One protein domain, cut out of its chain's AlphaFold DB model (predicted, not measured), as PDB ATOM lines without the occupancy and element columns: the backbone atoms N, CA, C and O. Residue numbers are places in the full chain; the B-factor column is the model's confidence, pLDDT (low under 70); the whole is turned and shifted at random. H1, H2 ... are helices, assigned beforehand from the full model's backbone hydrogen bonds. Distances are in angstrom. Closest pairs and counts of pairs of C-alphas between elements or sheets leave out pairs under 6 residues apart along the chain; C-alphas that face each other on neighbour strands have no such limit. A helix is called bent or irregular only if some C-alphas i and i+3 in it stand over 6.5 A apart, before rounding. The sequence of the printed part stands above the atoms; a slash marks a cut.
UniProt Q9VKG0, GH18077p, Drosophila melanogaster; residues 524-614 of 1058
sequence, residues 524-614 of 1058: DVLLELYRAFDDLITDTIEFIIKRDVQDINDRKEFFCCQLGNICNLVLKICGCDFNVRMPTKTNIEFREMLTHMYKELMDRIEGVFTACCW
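Overview. This is residues 524 to 614 of the 1058 residues of the protein "GH18077p" of Drosophila melanogaster (UniProt Q9VKG0). Picture a helical hairpin, H1 and H2 side by side and running opposite ways, with the long helix H3 crossing over one side of the pair at a steep slant. H3 meets H2 with residues 593 to 597 and H1 with residues 605 to 612, while a kink near residue 559 sets the first turns of H2 off from the rest of that helix. The printed part has 91 residues with three named helices in the order H1, H2, H3 and no named strand, and its class is all helix. It is only just compact, close to loose, with a radius of gyration of the C-alphas of 14.7 A, and its elongated outline spans 45 by 26 by 20 A.

Along the chain. Find C-alpha 524 at (23.542, -24.559, -41.124); from there H1 runs through residues 524 to 546, 31.8 A from first to last C-alpha. Go on to C-alpha 552 at (38.618, -46.455, -20.750), where H2 begins; it holds residues 552 to 581 and is 34.0 A long. H2 is irregular, with C-alphas 554 and 557 9.0 A apart, and it has a kink of 64 degrees near residue 559. Last comes H3, residues 587 to 614, 40.6 A long, which ends at C-alpha 614 at (38.121, -23.656, -17.753).

Arrangement. Begin with the helical hairpin of H1 and H2, which touch at a shallow tilt of 19 degrees, opposite ways. Look at Leu 526 and Cys 576 for their closest C-alphas, 6.4 A apart. Residues 574 to 579 of H2 touch residues 593 to 597 of H3, and the closest C-alphas are those of Phe 578 and Met 597, at 6.8 A. H2 and H3 run opposite ways at a steep tilt of 57 degrees. Farther along H3, residues 605 to 612 touch residues 534 to 542 of H1, with the C-alphas of Thr 538 and Cys 612 closest, at 6.7 A. H1 and H3 run the same way at a steep tilt of 53 degrees. The helix packing is mostly crossed, but only just, with 1 of the 3 touching pairs at a shallow tilt. In the backbone of H1 every O i to N i+4 pair is within hydrogen-bond range; in H2 it is 21 of 26 and in H3 23 of 24.

Size, cuts and confidence. Look to Asp 548 and Lys 585 for the two C-alphas farthest apart, 44.9 A. The printed part has no cut, and the links from H1 to H2 and from H2 to H3 are both tight, with 5 residues each. The mean pLDDT of the printed part of this model is 85.6; you will find values under 70 at residue 524 and at residues 610 to 614, which belong to H3.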
ATOM      1  N   ASP A 524      24.272 -24.299 -42.362       65.94
ATOM      2  CA  ASP A 524      23.542 -24.559 -41.124       65.94
ATOM      3  C   ASP A 524      23.665 -26.018 -40.687       65.94
ATOM      4  O   ASP A 524      23.919 -26.292 -39.520       65.94
ATOM      5  N   VAL A 525      23.563 -26.968 -41.623       72.39
ATOM      6  CA  VAL A 525      23.740 -28.396 -41.315       72.39
ATOM      7  C   VAL A 525      25.172 -28.663 -40.869       72.39
ATOM      8  O   VAL A 525      25.387 -29.422 -39.931       72.39
ATOM      9  N   LEU A 526      26.156 -28.050 -41.520       74.85
ATOM     10  CA  LEU A 526      27.554 -28.226 -41.174       74.85
ATOM     11  C   LEU A 526      27.872 -27.612 -39.807       74.85
ATOM     12  O   LEU A 526      28.506 -28.261 -38.978       74.85
ATOM     13  N   LEU A 527      27.386 -26.400 -39.547       79.67
ATOM     14  CA  LEU A 527      27.495 -25.739 -38.250       79.67
ATOM     15  C   LEU A 527      26.801 -26.552 -37.151       79.67
ATOM     16  O   LEU A 527      27.370 -26.708 -36.075       79.67
ATOM     17  N   GLU A 528      25.621 -27.119 -37.411       79.01
ATOM     18  CA  GLU A 528      24.933 -28.039 -36.496       79.01
ATOM     19  C   GLU A 528      25.748 -29.305 -36.225       79.01
ATOM     20  O   GLU A 528      25.860 -29.723 -35.076       79.01
ATOM     21  N   LEU A 529      26.327 -29.921 -37.262       85.08
ATOM     22  CA  LEU A 529      27.165 -31.112 -37.115       85.08
ATOM     23  C   LEU A 529      28.405 -30.814 -36.274       85.08
ATOM     24  O   LEU A 529      28.769 -31.614 -35.415       85.08
ATOM     25  N   TYR A 530      29.020 -29.656 -36.497       89.46
ATOM     26  CA  TYR A 530      30.158 -29.196 -35.724       89.46
ATOM     27  C   TYR A 530      29.781 -28.819 -34.285       89.46
ATOM     28  O   TYR A 530      30.550 -29.142 -33.384       89.46
ATOM     29  N   ARG A 531      28.611 -28.216 -34.031       83.74
ATOM     30  CA  ARG A 531      28.107 -27.999 -32.660       83.74
ATOM     31  C   ARG A 531      27.846 -29.322 -31.950       83.74
ATOM     32  O   ARG A 531      28.342 -29.521 -30.854       83.74
ATOM     33  N   ALA A 532      27.160 -30.256 -32.608       86.15
ATOM     34  CA  ALA A 532      26.902 -31.583 -32.057       86.15
ATOM     35  C   ALA A 532      28.201 -32.357 -31.779       86.15
ATOM     36  O   ALA A 532      28.267 -33.121 -30.821       86.15
ATOM     37  N   PHE A 533      29.233 -32.163 -32.607       91.56
ATOM     38  CA  PHE A 533      30.569 -32.693 -32.348       91.56
ATOM     39  C   PHE A 533      31.189 -32.055 -31.100       91.56
ATOM     40  O   PHE A 533      31.628 -32.786 -30.217       91.56
ATOM     41  N   ASP A 534      31.178 -30.727 -30.984       88.57
ATOM     42  CA  ASP A 534      31.738 -30.024 -29.821       88.57
ATOM     43  C   ASP A 534      31.007 -30.382 -28.520       88.57
ATOM     44  O   ASP A 534      31.654 -30.601 -27.494       88.57
ATOM     45  N   ASP A 535      29.679 -30.503 -28.568       85.24
ATOM     46  CA  ASP A 535      28.840 -30.913 -27.440       85.24
ATOM     47  C   ASP A 535      29.157 -32.350 -27.019       85.24
ATOM     48  O   ASP A 535      29.414 -32.602 -25.846       85.24
ATOM     49  N   LEU A 536      29.254 -33.288 -27.972       90.27
ATOM     50  CA  LEU A 536      29.611 -34.681 -27.680       90.27
ATOM     51  C   LEU A 536      30.977 -34.787 -26.986       90.27
ATOM     52  O   LEU A 536      31.146 -35.564 -26.041       90.27
ATOM     53  N   ILE A 537      31.959 -34.016 -27.460       90.72
ATOM     54  CA  ILE A 537      33.299 -33.969 -26.870       90.72
ATOM     55  C   ILE A 537      33.243 -33.334 -25.475       90.72
ATOM     56  O   ILE A 537      33.805 -33.898 -24.536       90.72
ATOM     57  N   THR A 538      32.518 -32.225 -25.318       84.63
ATOM     58  CA  THR A 538      32.316 -31.538 -24.031       84.63
ATOM     59  C   THR A 538      31.664 -32.461 -23.001       84.63
ATOM     60  O   THR A 538      32.191 -32.611 -21.899       84.63
ATOM     61  N   ASP A 539      30.581 -33.146 -23.369       85.13
ATOM     62  CA  ASP A 539      29.858 -34.097 -22.520       85.13
ATOM     63  C   ASP A 539      30.740 -35.289 -22.132       85.13
ATOM     64  O   ASP A 539      30.701 -35.771 -20.996       85.13
ATOM     65  N   THR A 540      31.570 -35.763 -23.066       88.30
ATOM     66  CA  THR A 540      32.522 -36.849 -22.806       88.30
ATOM     67  C   THR A 540      33.588 -36.410 -21.801       88.30
ATOM     68  O   THR A 540      33.871 -37.147 -20.854       88.30
ATOM     69  N   ILE A 541      34.142 -35.202 -21.950       86.18
ATOM     70  CA  ILE A 541      35.105 -34.626 -21.001       86.18
ATOM     71  C   ILE A 541      34.454 -34.434 -19.627       86.18
ATOM     72  O   ILE A 541      35.017 -34.837 -18.607       86.18
ATOM     73  N   GLU A 542      33.251 -33.862 -19.580       80.63
ATOM     74  CA  GLU A 542      32.512 -33.646 -18.339       80.63
ATOM     75  C   GLU A 542      32.203 -34.969 -17.628       80.63
ATOM     76  O   GLU A 542      32.345 -35.055 -16.405       80.63
ATOM     77  N   PHE A 543      31.843 -36.019 -18.371       83.99
ATOM     78  CA  PHE A 543      31.643 -37.359 -17.824       83.99
ATOM     79  C   PHE A 543      32.929 -37.937 -17.223       83.99
ATOM     80  O   PHE A 543      32.885 -38.439 -16.096       83.99
ATOM     81  N   ILE A 544      34.057 -37.848 -17.940       85.99
ATOM     82  CA  ILE A 544      35.370 -38.320 -17.467       85.99
ATOM     83  C   ILE A 544      35.732 -37.632 -16.146       85.99
ATOM     84  O   ILE A 544      36.064 -38.315 -15.180       85.99
ATOM     85  N   ILE A 545      35.587 -36.304 -16.081       81.26
ATOM     86  CA  ILE A 545      35.913 -35.513 -14.887       81.26
ATOM     87  C   ILE A 545      34.958 -35.839 -13.731       81.26
ATOM     88  O   ILE A 545      35.403 -36.169 -12.633       81.26
ATOM     89  N   LYS A 546      33.636 -35.786 -13.953       81.12
ATOM     90  CA  LYS A 546      32.638 -36.010 -12.888       81.12
ATOM     91  C   LYS A 546      32.681 -37.419 -12.303       81.12
ATOM     92  O   LYS A 546      32.242 -37.619 -11.171       81.12
ATOM     93  N   ARG A 547      33.108 -38.409 -13.089       84.32
ATOM     94  CA  ARG A 547      33.171 -39.815 -12.671       84.32
ATOM     95  C   ARG A 547      34.584 -40.285 -12.332       84.32
ATOM     96  O   ARG A 547      34.705 -41.463 -12.006       84.32
ATOM     97  N   ASP A 548      35.578 -39.393 -12.376       83.39
ATOM     98  CA  ASP A 548      36.998 -39.677 -12.121       83.39
ATOM     99  C   ASP A 548      37.486 -40.918 -12.888       83.39
ATOM    100  O   ASP A 548      38.001 -41.883 -12.325       83.39
ATOM    101  N   VAL A 549      37.210 -40.939 -14.195       85.83
ATOM    102  CA  VAL A 549      37.556 -42.072 -15.062       85.83
ATOM    103  C   VAL A 549      39.046 -42.014 -15.396       85.83
ATOM    104  O   VAL A 549      39.489 -41.063 -16.036       85.83
ATOM    105  N   GLN A 550      39.801 -43.040 -14.994       86.96
ATOM    106  CA  GLN A 550      41.258 -43.112 -15.178       86.96
ATOM    107  C   GLN A 550      41.645 -44.023 -16.354       86.96
ATOM    108  O   GLN A 550      42.627 -43.759 -17.046       86.96
ATOM    109  N   ASP A 551      40.853 -45.067 -16.616       85.45
ATOM    110  CA  ASP A 551      41.006 -45.957 -17.767       85.45
ATOM    111  C   ASP A 551      39.674 -46.078 -18.534       85.45
ATOM    112  O   ASP A 551      38.584 -46.145 -17.965       85.45
ATOM    113  N   ILE A 552      39.754 -46.166 -19.862       83.70
ATOM    114  CA  ILE A 552      38.618 -46.455 -20.750       83.70
ATOM    115  C   ILE A 552      37.932 -47.772 -20.338       83.70
ATOM    116  O   ILE A 552      36.709 -47.909 -20.465       83.70
ATOM    117  N   ASN A 553      38.696 -48.733 -19.804       84.76
ATOM    118  CA  ASN A 553      38.170 -50.005 -19.307       84.76
ATOM    119  C   ASN A 553      37.191 -49.845 -18.130       84.76
ATOM    120  O   ASN A 553      36.271 -50.659 -18.010       84.76
ATOM    121  N   ASP A 554      37.312 -48.784 -17.323       83.30
ATOM    122  CA  ASP A 554      36.469 -48.549 -16.138       83.30
ATOM    123  C   ASP A 554      34.991 -48.321 -16.498       83.30
ATOM    124  O   ASP A 554      34.093 -48.502 -15.666       83.30
ATOM    125  N   ARG A 555      34.726 -47.881 -17.740       85.17
ATOM    126  CA  ARG A 555      33.395 -47.553 -18.279       85.17
ATOM    127  C   ARG A 555      33.257 -47.941 -19.757       85.17
ATOM    128  O   ARG A 555      32.749 -47.168 -20.570       85.17
ATOM    129  N   LYS A 556      33.667 -49.164 -20.105       85.29
ATOM    130  CA  LYS A 556      33.695 -49.665 -21.493       85.29
ATOM    131  C   LYS A 556      32.381 -49.477 -22.267       85.29
ATOM    132  O   LYS A 556      32.419 -49.121 -23.442       85.29
ATOM    133  N   GLU A 557      31.229 -49.703 -21.633       85.78
ATOM    134  CA  GLU A 557      29.910 -49.560 -22.275       85.78
ATOM    135  C   GLU A 557      29.634 -48.117 -22.717       85.78
ATOM    136  O   GLU A 557      29.257 -47.889 -23.866       85.78
ATOM    137  N   PHE A 558      29.904 -47.138 -21.846       88.14
ATOM    138  CA  PHE A 558      29.743 -45.717 -22.160       88.14
ATOM    139  C   PHE A 558      30.614 -45.320 -23.354       88.14
ATOM    140  O   PHE A 558      30.101 -44.788 -24.337       88.14
ATOM    141  N   PHE A 559      31.912 -45.640 -23.316       89.45
ATOM    142  CA  PHE A 559      32.828 -45.292 -24.404       89.45
ATOM    143  C   PHE A 559      32.520 -46.033 -25.708       89.45
ATOM    144  O   PHE A 559      32.739 -45.476 -26.779       89.45
ATOM    145  N   CYS A 560      31.965 -47.248 -25.651       86.94
ATOM    146  CA  CYS A 560      31.495 -47.954 -26.842       86.94
ATOM    147  C   CYS A 560      30.329 -47.212 -27.519       86.94
ATOM    148  O   CYS A 560      30.362 -47.008 -28.734       86.94
ATOM    149  N   CYS A 561      29.343 -46.744 -26.744       85.56
ATOM    150  CA  CYS A 561      28.252 -45.917 -27.263       85.56
ATOM    151  C   CYS A 561      28.757 -44.570 -27.802       85.56
ATOM    152  O   CYS A 561      28.371 -44.174 -28.904       85.56
ATOM    153  N   GLN A 562      29.662 -43.896 -27.081       88.37
ATOM    154  CA  GLN A 562      30.239 -42.630 -27.543       88.37
ATOM    155  C   GLN A 562      31.067 -42.794 -28.819       88.37
ATOM    156  O   GLN A 562      30.978 -41.953 -29.712       88.37
ATOM    157  N   LEU A 563      31.798 -43.905 -28.960       88.53
ATOM    158  CA  LEU A 563      32.510 -44.238 -30.192       88.53
ATOM    159  C   LEU A 563      31.539 -44.388 -31.376       88.53
ATOM    160  O   LEU A 563      31.806 -43.894 -32.467       88.53
ATOM    161  N   GLY A 564      30.377 -45.013 -31.165       86.64
ATOM    162  CA  GLY A 564      29.328 -45.074 -32.186       86.64
ATOM    163  C   GLY A 564      28.800 -43.686 -32.579       86.64
ATOM    164  O   GLY A 564      28.682 -43.377 -33.768       86.64
ATOM    165  N   ASN A 565      28.532 -42.827 -31.591       88.93
ATOM    166  CA  ASN A 565      28.044 -41.463 -31.809       88.93
ATOM    167  C   ASN A 565      29.057 -40.599 -32.572       88.93
ATOM    168  O   ASN A 565      28.695 -39.965 -33.568       88.93
ATOM    169  N   ILE A 566      30.328 -40.617 -32.155       92.72
ATOM    170  CA  ILE A 566      31.385 -39.841 -32.809       92.72
ATOM    171  C   ILE A 566      31.641 -40.354 -34.226       92.72
ATOM    172  O   ILE A 566      31.736 -39.544 -35.142       92.72
ATOM    173  N   CYS A 567      31.645 -41.674 -34.460       90.10
ATOM    174  CA  CYS A 567      31.758 -42.227 -35.811       90.10
ATOM    175  C   CYS A 567      30.631 -41.718 -36.723       90.10
ATOM    176  O   CYS A 567      30.899 -41.284 -37.843       90.10
ATOM    177  N   ASN A 568      29.386 -41.710 -36.241       87.07
ATOM    178  CA  ASN A 568      28.247 -41.206 -37.009       87.07
ATOM    179  C   ASN A 568      28.351 -39.704 -37.315       87.07
ATOM    180  O   ASN A 568      27.993 -39.288 -38.418       87.07
ATOM    181  N   LEU A 569      28.826 -38.886 -36.371       89.08
ATOM    182  CA  LEU A 569      29.046 -37.453 -36.598       89.08
ATOM    183  C   LEU A 569      30.196 -37.204 -37.573       89.08
ATOM    184  O   LEU A 569      30.016 -36.466 -38.537       89.08
ATOM    185  N   VAL A 570      31.337 -37.867 -37.382       92.47
ATOM    186  CA  VAL A 570      32.517 -37.731 -38.245       92.47
ATOM    187  C   VAL A 570      32.202 -38.155 -39.676       92.47
ATOM    188  O   VAL A 570      32.594 -37.462 -40.607       92.47
ATOM    189  N   LEU A 571      31.437 -39.232 -39.885       89.13
ATOM    190  CA  LEU A 571      30.998 -39.634 -41.228       89.13
ATOM    191  C   LEU A 571      30.121 -38.564 -41.897       89.13
ATOM    192  O   LEU A 571      30.279 -38.299 -43.091       89.13
ATOM    193  N   LYS A 572      29.220 -37.924 -41.140       85.98
ATOM    194  CA  LYS A 572      28.387 -36.823 -41.649       85.98
ATOM    195  C   LYS A 572      29.225 -35.582 -41.965       85.98
ATOM    196  O   LYS A 572      29.073 -35.030 -43.049       85.98
ATOM    197  N   ILE A 573      30.138 -35.186 -41.075       89.21
ATOM    198  CA  ILE A 573      31.070 -34.063 -41.282       89.21
ATOM    199  C   ILE A 573      31.961 -34.330 -42.500       89.21
ATOM    200  O   ILE A 573      32.100 -33.473 -43.369       89.21
ATOM    201  N   CYS A 574      32.499 -35.544 -42.621       89.28
ATOM    202  CA  CYS A 574      33.283 -35.969 -43.775       89.28
ATOM    203  C   CYS A 574      32.500 -35.784 -45.080       89.28
ATOM    204  O   CYS A 574      33.053 -35.284 -46.057       89.28
ATOM    205  N   GLY A 575      31.222 -36.176 -45.106       80.39
ATOM    206  CA  GLY A 575      30.366 -36.043 -46.284       80.39
ATOM    207  C   GLY A 575      29.971 -34.599 -46.612       80.39
ATOM    208  O   GLY A 575      29.922 -34.251 -47.790       80.39
ATOM    209  N   CYS A 576      29.694 -33.779 -45.595       80.05
ATOM    210  CA  CYS A 576      29.176 -32.415 -45.752       80.05
ATOM    211  C   CYS A 576      30.260 -31.336 -45.898       80.05
ATOM    212  O   CYS A 576      29.970 -30.289 -46.466       80.05
ATOM    213  N   ASP A 577      31.476 -31.573 -45.403       83.93
ATOM    214  CA  ASP A 577      32.561 -30.586 -45.405       83.93
ATOM    215  C   ASP A 577      33.796 -31.080 -46.146       83.93
ATOM    216  O   ASP A 577      34.099 -30.605 -47.238       83.93
ATOM    217  N   PHE A 578      34.489 -32.083 -45.608       89.34
ATOM    218  CA  PHE A 578      35.782 -32.502 -46.154       89.34
ATOM    219  C   PHE A 578      35.679 -33.024 -47.587       89.34
ATOM    220  O   PHE A 578      36.483 -32.638 -48.426       89.34
ATOM    221  N   ASN A 579      34.656 -33.817 -47.912       83.78
ATOM    222  CA  ASN A 579      34.449 -34.317 -49.273       83.78
ATOM    223  C   ASN A 579      33.952 -33.227 -50.250       83.78
ATOM    224  O   ASN A 579      33.989 -33.430 -51.462       83.78
ATOM    225  N   VAL A 580      33.496 -32.076 -49.736       80.41
ATOM    226  CA  VAL A 580      33.128 -30.891 -50.531       80.41
ATOM    227  C   VAL A 580      34.350 -29.993 -50.752       80.41
ATOM    228  O   VAL A 580      34.629 -29.622 -51.892       80.41
ATOM    229  N   ARG A 581      35.111 -29.689 -49.691       84.50
ATOM    230  CA  ARG A 581      36.363 -28.907 -49.743       84.50
ATOM    231  C   ARG A 581      37.481 -29.628 -50.493       84.50
ATOM    232  O   ARG A 581      38.264 -28.990 -51.191       84.50
ATOM    233  N   MET A 582      37.554 -30.948 -50.349       88.92
ATOM    234  CA  MET A 582      38.553 -31.822 -50.962       88.92
ATOM    235  C   MET A 582      37.859 -32.982 -51.695       88.92
ATOM    236  O   MET A 582      37.828 -34.103 -51.189       88.92
ATOM    237  N   PRO A 583      37.289 -32.754 -52.893       86.79
ATOM    238  CA  PRO A 583      36.644 -33.816 -53.657       86.79
ATOM    239  C   PRO A 583      37.639 -34.918 -54.020       86.79
ATOM    240  O   PRO A 583      38.690 -34.647 -54.603       86.79
ATOM    241  N   THR A 584      37.288 -36.169 -53.732       87.15
ATOM    242  CA  THR A 584      38.179 -37.316 -53.953       87.15
ATOM    243  C   THR A 584      37.658 -38.236 -55.056       87.15
ATOM    244  O   THR A 584      36.454 -38.452 -55.205       87.15
ATOM    245  N   LYS A 585      38.568 -38.756 -55.885       90.26
ATOM    246  CA  LYS A 585      38.290 -39.686 -56.996       90.26
ATOM    247  C   LYS A 585      38.992 -41.026 -56.821       90.26
ATOM    248  O   LYS A 585      38.574 -42.019 -57.415       90.26
ATOM    249  N   THR A 586      40.068 -41.061 -56.039       92.68
ATOM    250  CA  THR A 586      40.851 -42.272 -55.775       92.68
ATOM    251  C   THR A 586      40.941 -42.571 -54.281       92.68
ATOM    252  O   THR A 586      40.829 -41.680 -53.442       92.68
ATOM    253  N   ASN A 587      41.220 -43.831 -53.933       92.55
ATOM    254  CA  ASN A 587      41.435 -44.234 -52.537       92.55
ATOM    255  C   ASN A 587      42.623 -43.507 -51.877       92.55
ATOM    256  O   ASN A 587      42.649 -43.367 -50.656       92.55
ATOM    257  N   ILE A 588      43.614 -43.065 -52.662       92.75
ATOM    258  CA  ILE A 588      44.784 -42.336 -52.148       92.75
ATOM    259  C   ILE A 588      44.370 -40.923 -51.727       92.75
ATOM    260  O   ILE A 588      44.652 -40.536 -50.596       92.75
ATOM    261  N   GLU A 589      43.642 -40.208 -52.590       92.24
ATOM    262  CA  GLU A 589      43.092 -38.874 -52.296       92.24
ATOM    263  C   GLU A 589      42.126 -38.921 -51.102       92.24
ATOM    264  O   GLU A 589      42.197 -38.076 -50.215       92.24
ATOM    265  N   PHE A 590      41.271 -39.952 -51.028       92.85
ATOM    266  CA  PHE A 590      40.375 -40.158 -49.883       92.85
ATOM    267  C   PHE A 590      41.144 -40.333 -48.569       92.85
ATOM    268  O   PHE A 590      40.794 -39.730 -47.559       92.85
ATOM    269  N   ARG A 591      42.240 -41.101 -48.577       92.75
ATOM    270  CA  ARG A 591      43.095 -41.271 -47.393       92.75
ATOM    271  C   ARG A 591      43.796 -39.971 -46.984       92.75
ATOM    272  O   ARG A 591      43.934 -39.709 -45.791       92.75
ATOM    273  N   GLU A 592      44.244 -39.171 -47.946       92.59
ATOM    274  CA  GLU A 592      44.857 -37.863 -47.684       92.59
ATOM    275  C   GLU A 592      43.844 -36.900 -47.049       92.59
ATOM    276  O   GLU A 592      44.110 -36.357 -45.977       92.59
ATOM    277  N   MET A 593      42.639 -36.798 -47.615       95.14
ATOM    278  CA  MET A 593      41.531 -36.028 -47.038       95.14
ATOM    279  C   MET A 593      41.208 -36.472 -45.602       95.14
ATOM    280  O   MET A 593      41.092 -35.627 -44.717       95.14
ATOM    281  N   LEU A 594      41.110 -37.781 -45.335       94.55
ATOM    282  CA  LEU A 594      40.881 -38.290 -43.976       94.55
ATOM    283  C   LEU A 594      42.002 -37.899 -43.000       94.55
ATOM    284  O   LEU A 594      41.740 -37.704 -41.816       94.55
ATOM    285  N   THR A 595      43.240 -37.763 -43.483       93.75
ATOM    286  CA  THR A 595      44.380 -37.323 -42.664       93.75
ATOM    287  C   THR A 595      44.257 -35.840 -42.301       93.75
ATOM    288  O   THR A 595      44.490 -35.474 -41.149       93.75
ATOM    289  N   HIS A 596      43.828 -34.995 -43.247       93.80
ATOM    290  CA  HIS A 596      43.499 -33.590 -42.977       93.80
ATOM    291  C   HIS A 596      42.327 -33.453 -42.005       93.80
ATOM    292  O   HIS A 596      42.421 -32.692 -41.045       93.80
ATOM    293  N   MET A 597      41.271 -34.246 -42.204       94.16
ATOM    294  CA  MET A 597      40.121 -34.299 -41.304       94.16
ATOM    295  C   MET A 597      40.523 -34.681 -39.886       94.16
ATOM    296  O   MET A 597      40.122 -34.013 -38.941       94.16
ATOM    297  N   TYR A 598      41.333 -35.731 -39.732       94.70
ATOM    298  CA  TYR A 598      41.830 -36.135 -38.422       94.70
ATOM    299  C   TYR A 598      42.576 -34.988 -37.739       94.70
ATOM    300  O   TYR A 598      42.289 -34.686 -36.587       94.70
ATOM    301  N   LYS A 599      43.482 -34.310 -38.455       94.99
ATOM    302  CA  LYS A 599      44.235 -33.182 -37.902       94.99
ATOM    303  C   LYS A 599      43.317 -32.038 -37.452       94.99
ATOM    304  O   LYS A 599      43.390 -31.644 -36.298       94.99
ATOM    305  N   GLU A 600      42.434 -31.551 -38.323       93.78
ATOM    306  CA  GLU A 600      41.538 -30.427 -38.001       93.78
ATOM    307  C   GLU A 600      40.579 -30.756 -36.845       93.78
ATOM    308  O   GLU A 600      40.350 -29.923 -35.969       93.78
ATOM    309  N   LEU A 601      40.027 -31.974 -36.810       94.82
ATOM    310  CA  LEU A 601      39.140 -32.397 -35.724       94.82
ATOM    311  C   LEU A 601      39.895 -32.611 -34.409       94.82
ATOM    312  O   LEU A 601      39.337 -32.323 -33.353       94.82
ATOM    313  N   MET A 602      41.143 -33.084 -34.449       94.42
ATOM    314  CA  MET A 602      41.984 -33.185 -33.256       94.42
ATOM    315  C   MET A 602      42.347 -31.805 -32.711       94.42
ATOM    316  O   MET A 602      42.138 -31.577 -31.524       94.42
ATOM    317  N   ASP A 603      42.771 -30.869 -33.566       91.70
ATOM    318  CA  ASP A 603      43.032 -29.476 -33.176       91.70
ATOM    319  C   ASP A 603      41.773 -28.854 -32.527       91.70
ATOM    320  O   ASP A 603      41.842 -28.120 -31.538       91.70
ATOM    321  N   ARG A 604      40.584 -29.206 -33.037       92.13
ATOM    322  CA  ARG A 604      39.290 -28.789 -32.477       92.13
ATOM    323  C   ARG A 604      38.986 -29.425 -31.122       92.13
ATOM    324  O   ARG A 604      38.558 -28.714 -30.217       92.13
ATOM    325  N   ILE A 605      39.223 -30.730 -30.961       90.78
ATOM    326  CA  ILE A 605      39.094 -31.431 -29.673       90.78
ATOM    327  C   ILE A 605      40.048 -30.822 -28.646       90.78
ATOM    328  O   ILE A 605      39.630 -30.576 -27.520       90.78
ATOM    329  N   GLU A 606      41.298 -30.545 -29.022       87.46
ATOM    330  CA  GLU A 606      42.267 -29.868 -28.159       87.46
ATOM    331  C   GLU A 606      41.755 -28.484 -27.742       87.46
ATOM    332  O   GLU A 606      41.793 -28.147 -26.557       87.46
ATOM    333  N   GLY A 607      41.174 -27.720 -28.672       81.15
ATOM    334  CA  GLY A 607      40.510 -26.447 -28.372       81.15
ATOM    335  C   GLY A 607      39.347 -26.586 -27.379       81.15
ATOM    336  O   GLY A 607      39.281 -25.838 -26.400       81.15
ATOM    337  N   VAL A 608      38.458 -27.567 -27.579       82.32
ATOM    338  CA  VAL A 608      37.333 -27.856 -26.668       82.32
ATOM    339  C   VAL A 608      37.831 -28.322 -25.303       82.32
ATOM    340  O   VAL A 608      37.320 -27.863 -24.287       82.32
ATOM    341  N   PHE A 609      38.836 -29.196 -25.256       79.42
ATOM    342  CA  PHE A 609      39.443 -29.667 -24.015       79.42
ATOM    343  C   PHE A 609      40.050 -28.513 -23.230       79.42
ATOM    344  O   PHE A 609      39.739 -28.350 -22.051       79.42
ATOM    345  N   THR A 610      40.814 -27.657 -23.911       69.46
ATOM    346  CA  THR A 610      41.361 -26.436 -23.322       69.46
ATOM    347  C   THR A 610      40.230 -25.595 -22.735       69.46
ATOM    348  O   THR A 610      40.287 -25.272 -21.558       69.46
ATOM    349  N   ALA A 611      39.145 -25.351 -23.478       65.94
ATOM    350  CA  ALA A 611      37.982 -24.603 -22.992       65.94
ATOM    351  C   ALA A 611      37.173 -25.310 -21.878       65.94
ATOM    352  O   ALA A 611      36.508 -24.644 -21.084       65.94
ATOM    353  N   CYS A 612      37.189 -26.643 -21.796       62.79
ATOM    354  CA  CYS A 612      36.516 -27.419 -20.746       62.79
ATOM    355  C   CYS A 612      37.316 -27.453 -19.444       62.79
ATOM    356  O   CYS A 612      36.718 -27.446 -18.365       62.79
ATOM    357  N   CYS A 613      38.650 -27.434 -19.522       49.48
ATOM    358  CA  CYS A 613      39.503 -27.224 -18.353       49.48
ATOM    359  C   CYS A 613      39.120 -25.930 -17.609       49.48
ATOM    360  O   CYS A 613      39.167 -25.918 -16.382       49.48
ATOM    361  N   TRP A 614      38.612 -24.916 -18.324       44.87
ATOM    362  CA  TRP A 614      38.121 -23.656 -17.753       44.87
ATOM    363  C   TRP A 614      36.780 -23.805 -16.991       44.87
ATOM    364  O   TRP A 614      36.451 -22.968 -16.154       44.87
TER     365      TRP A 614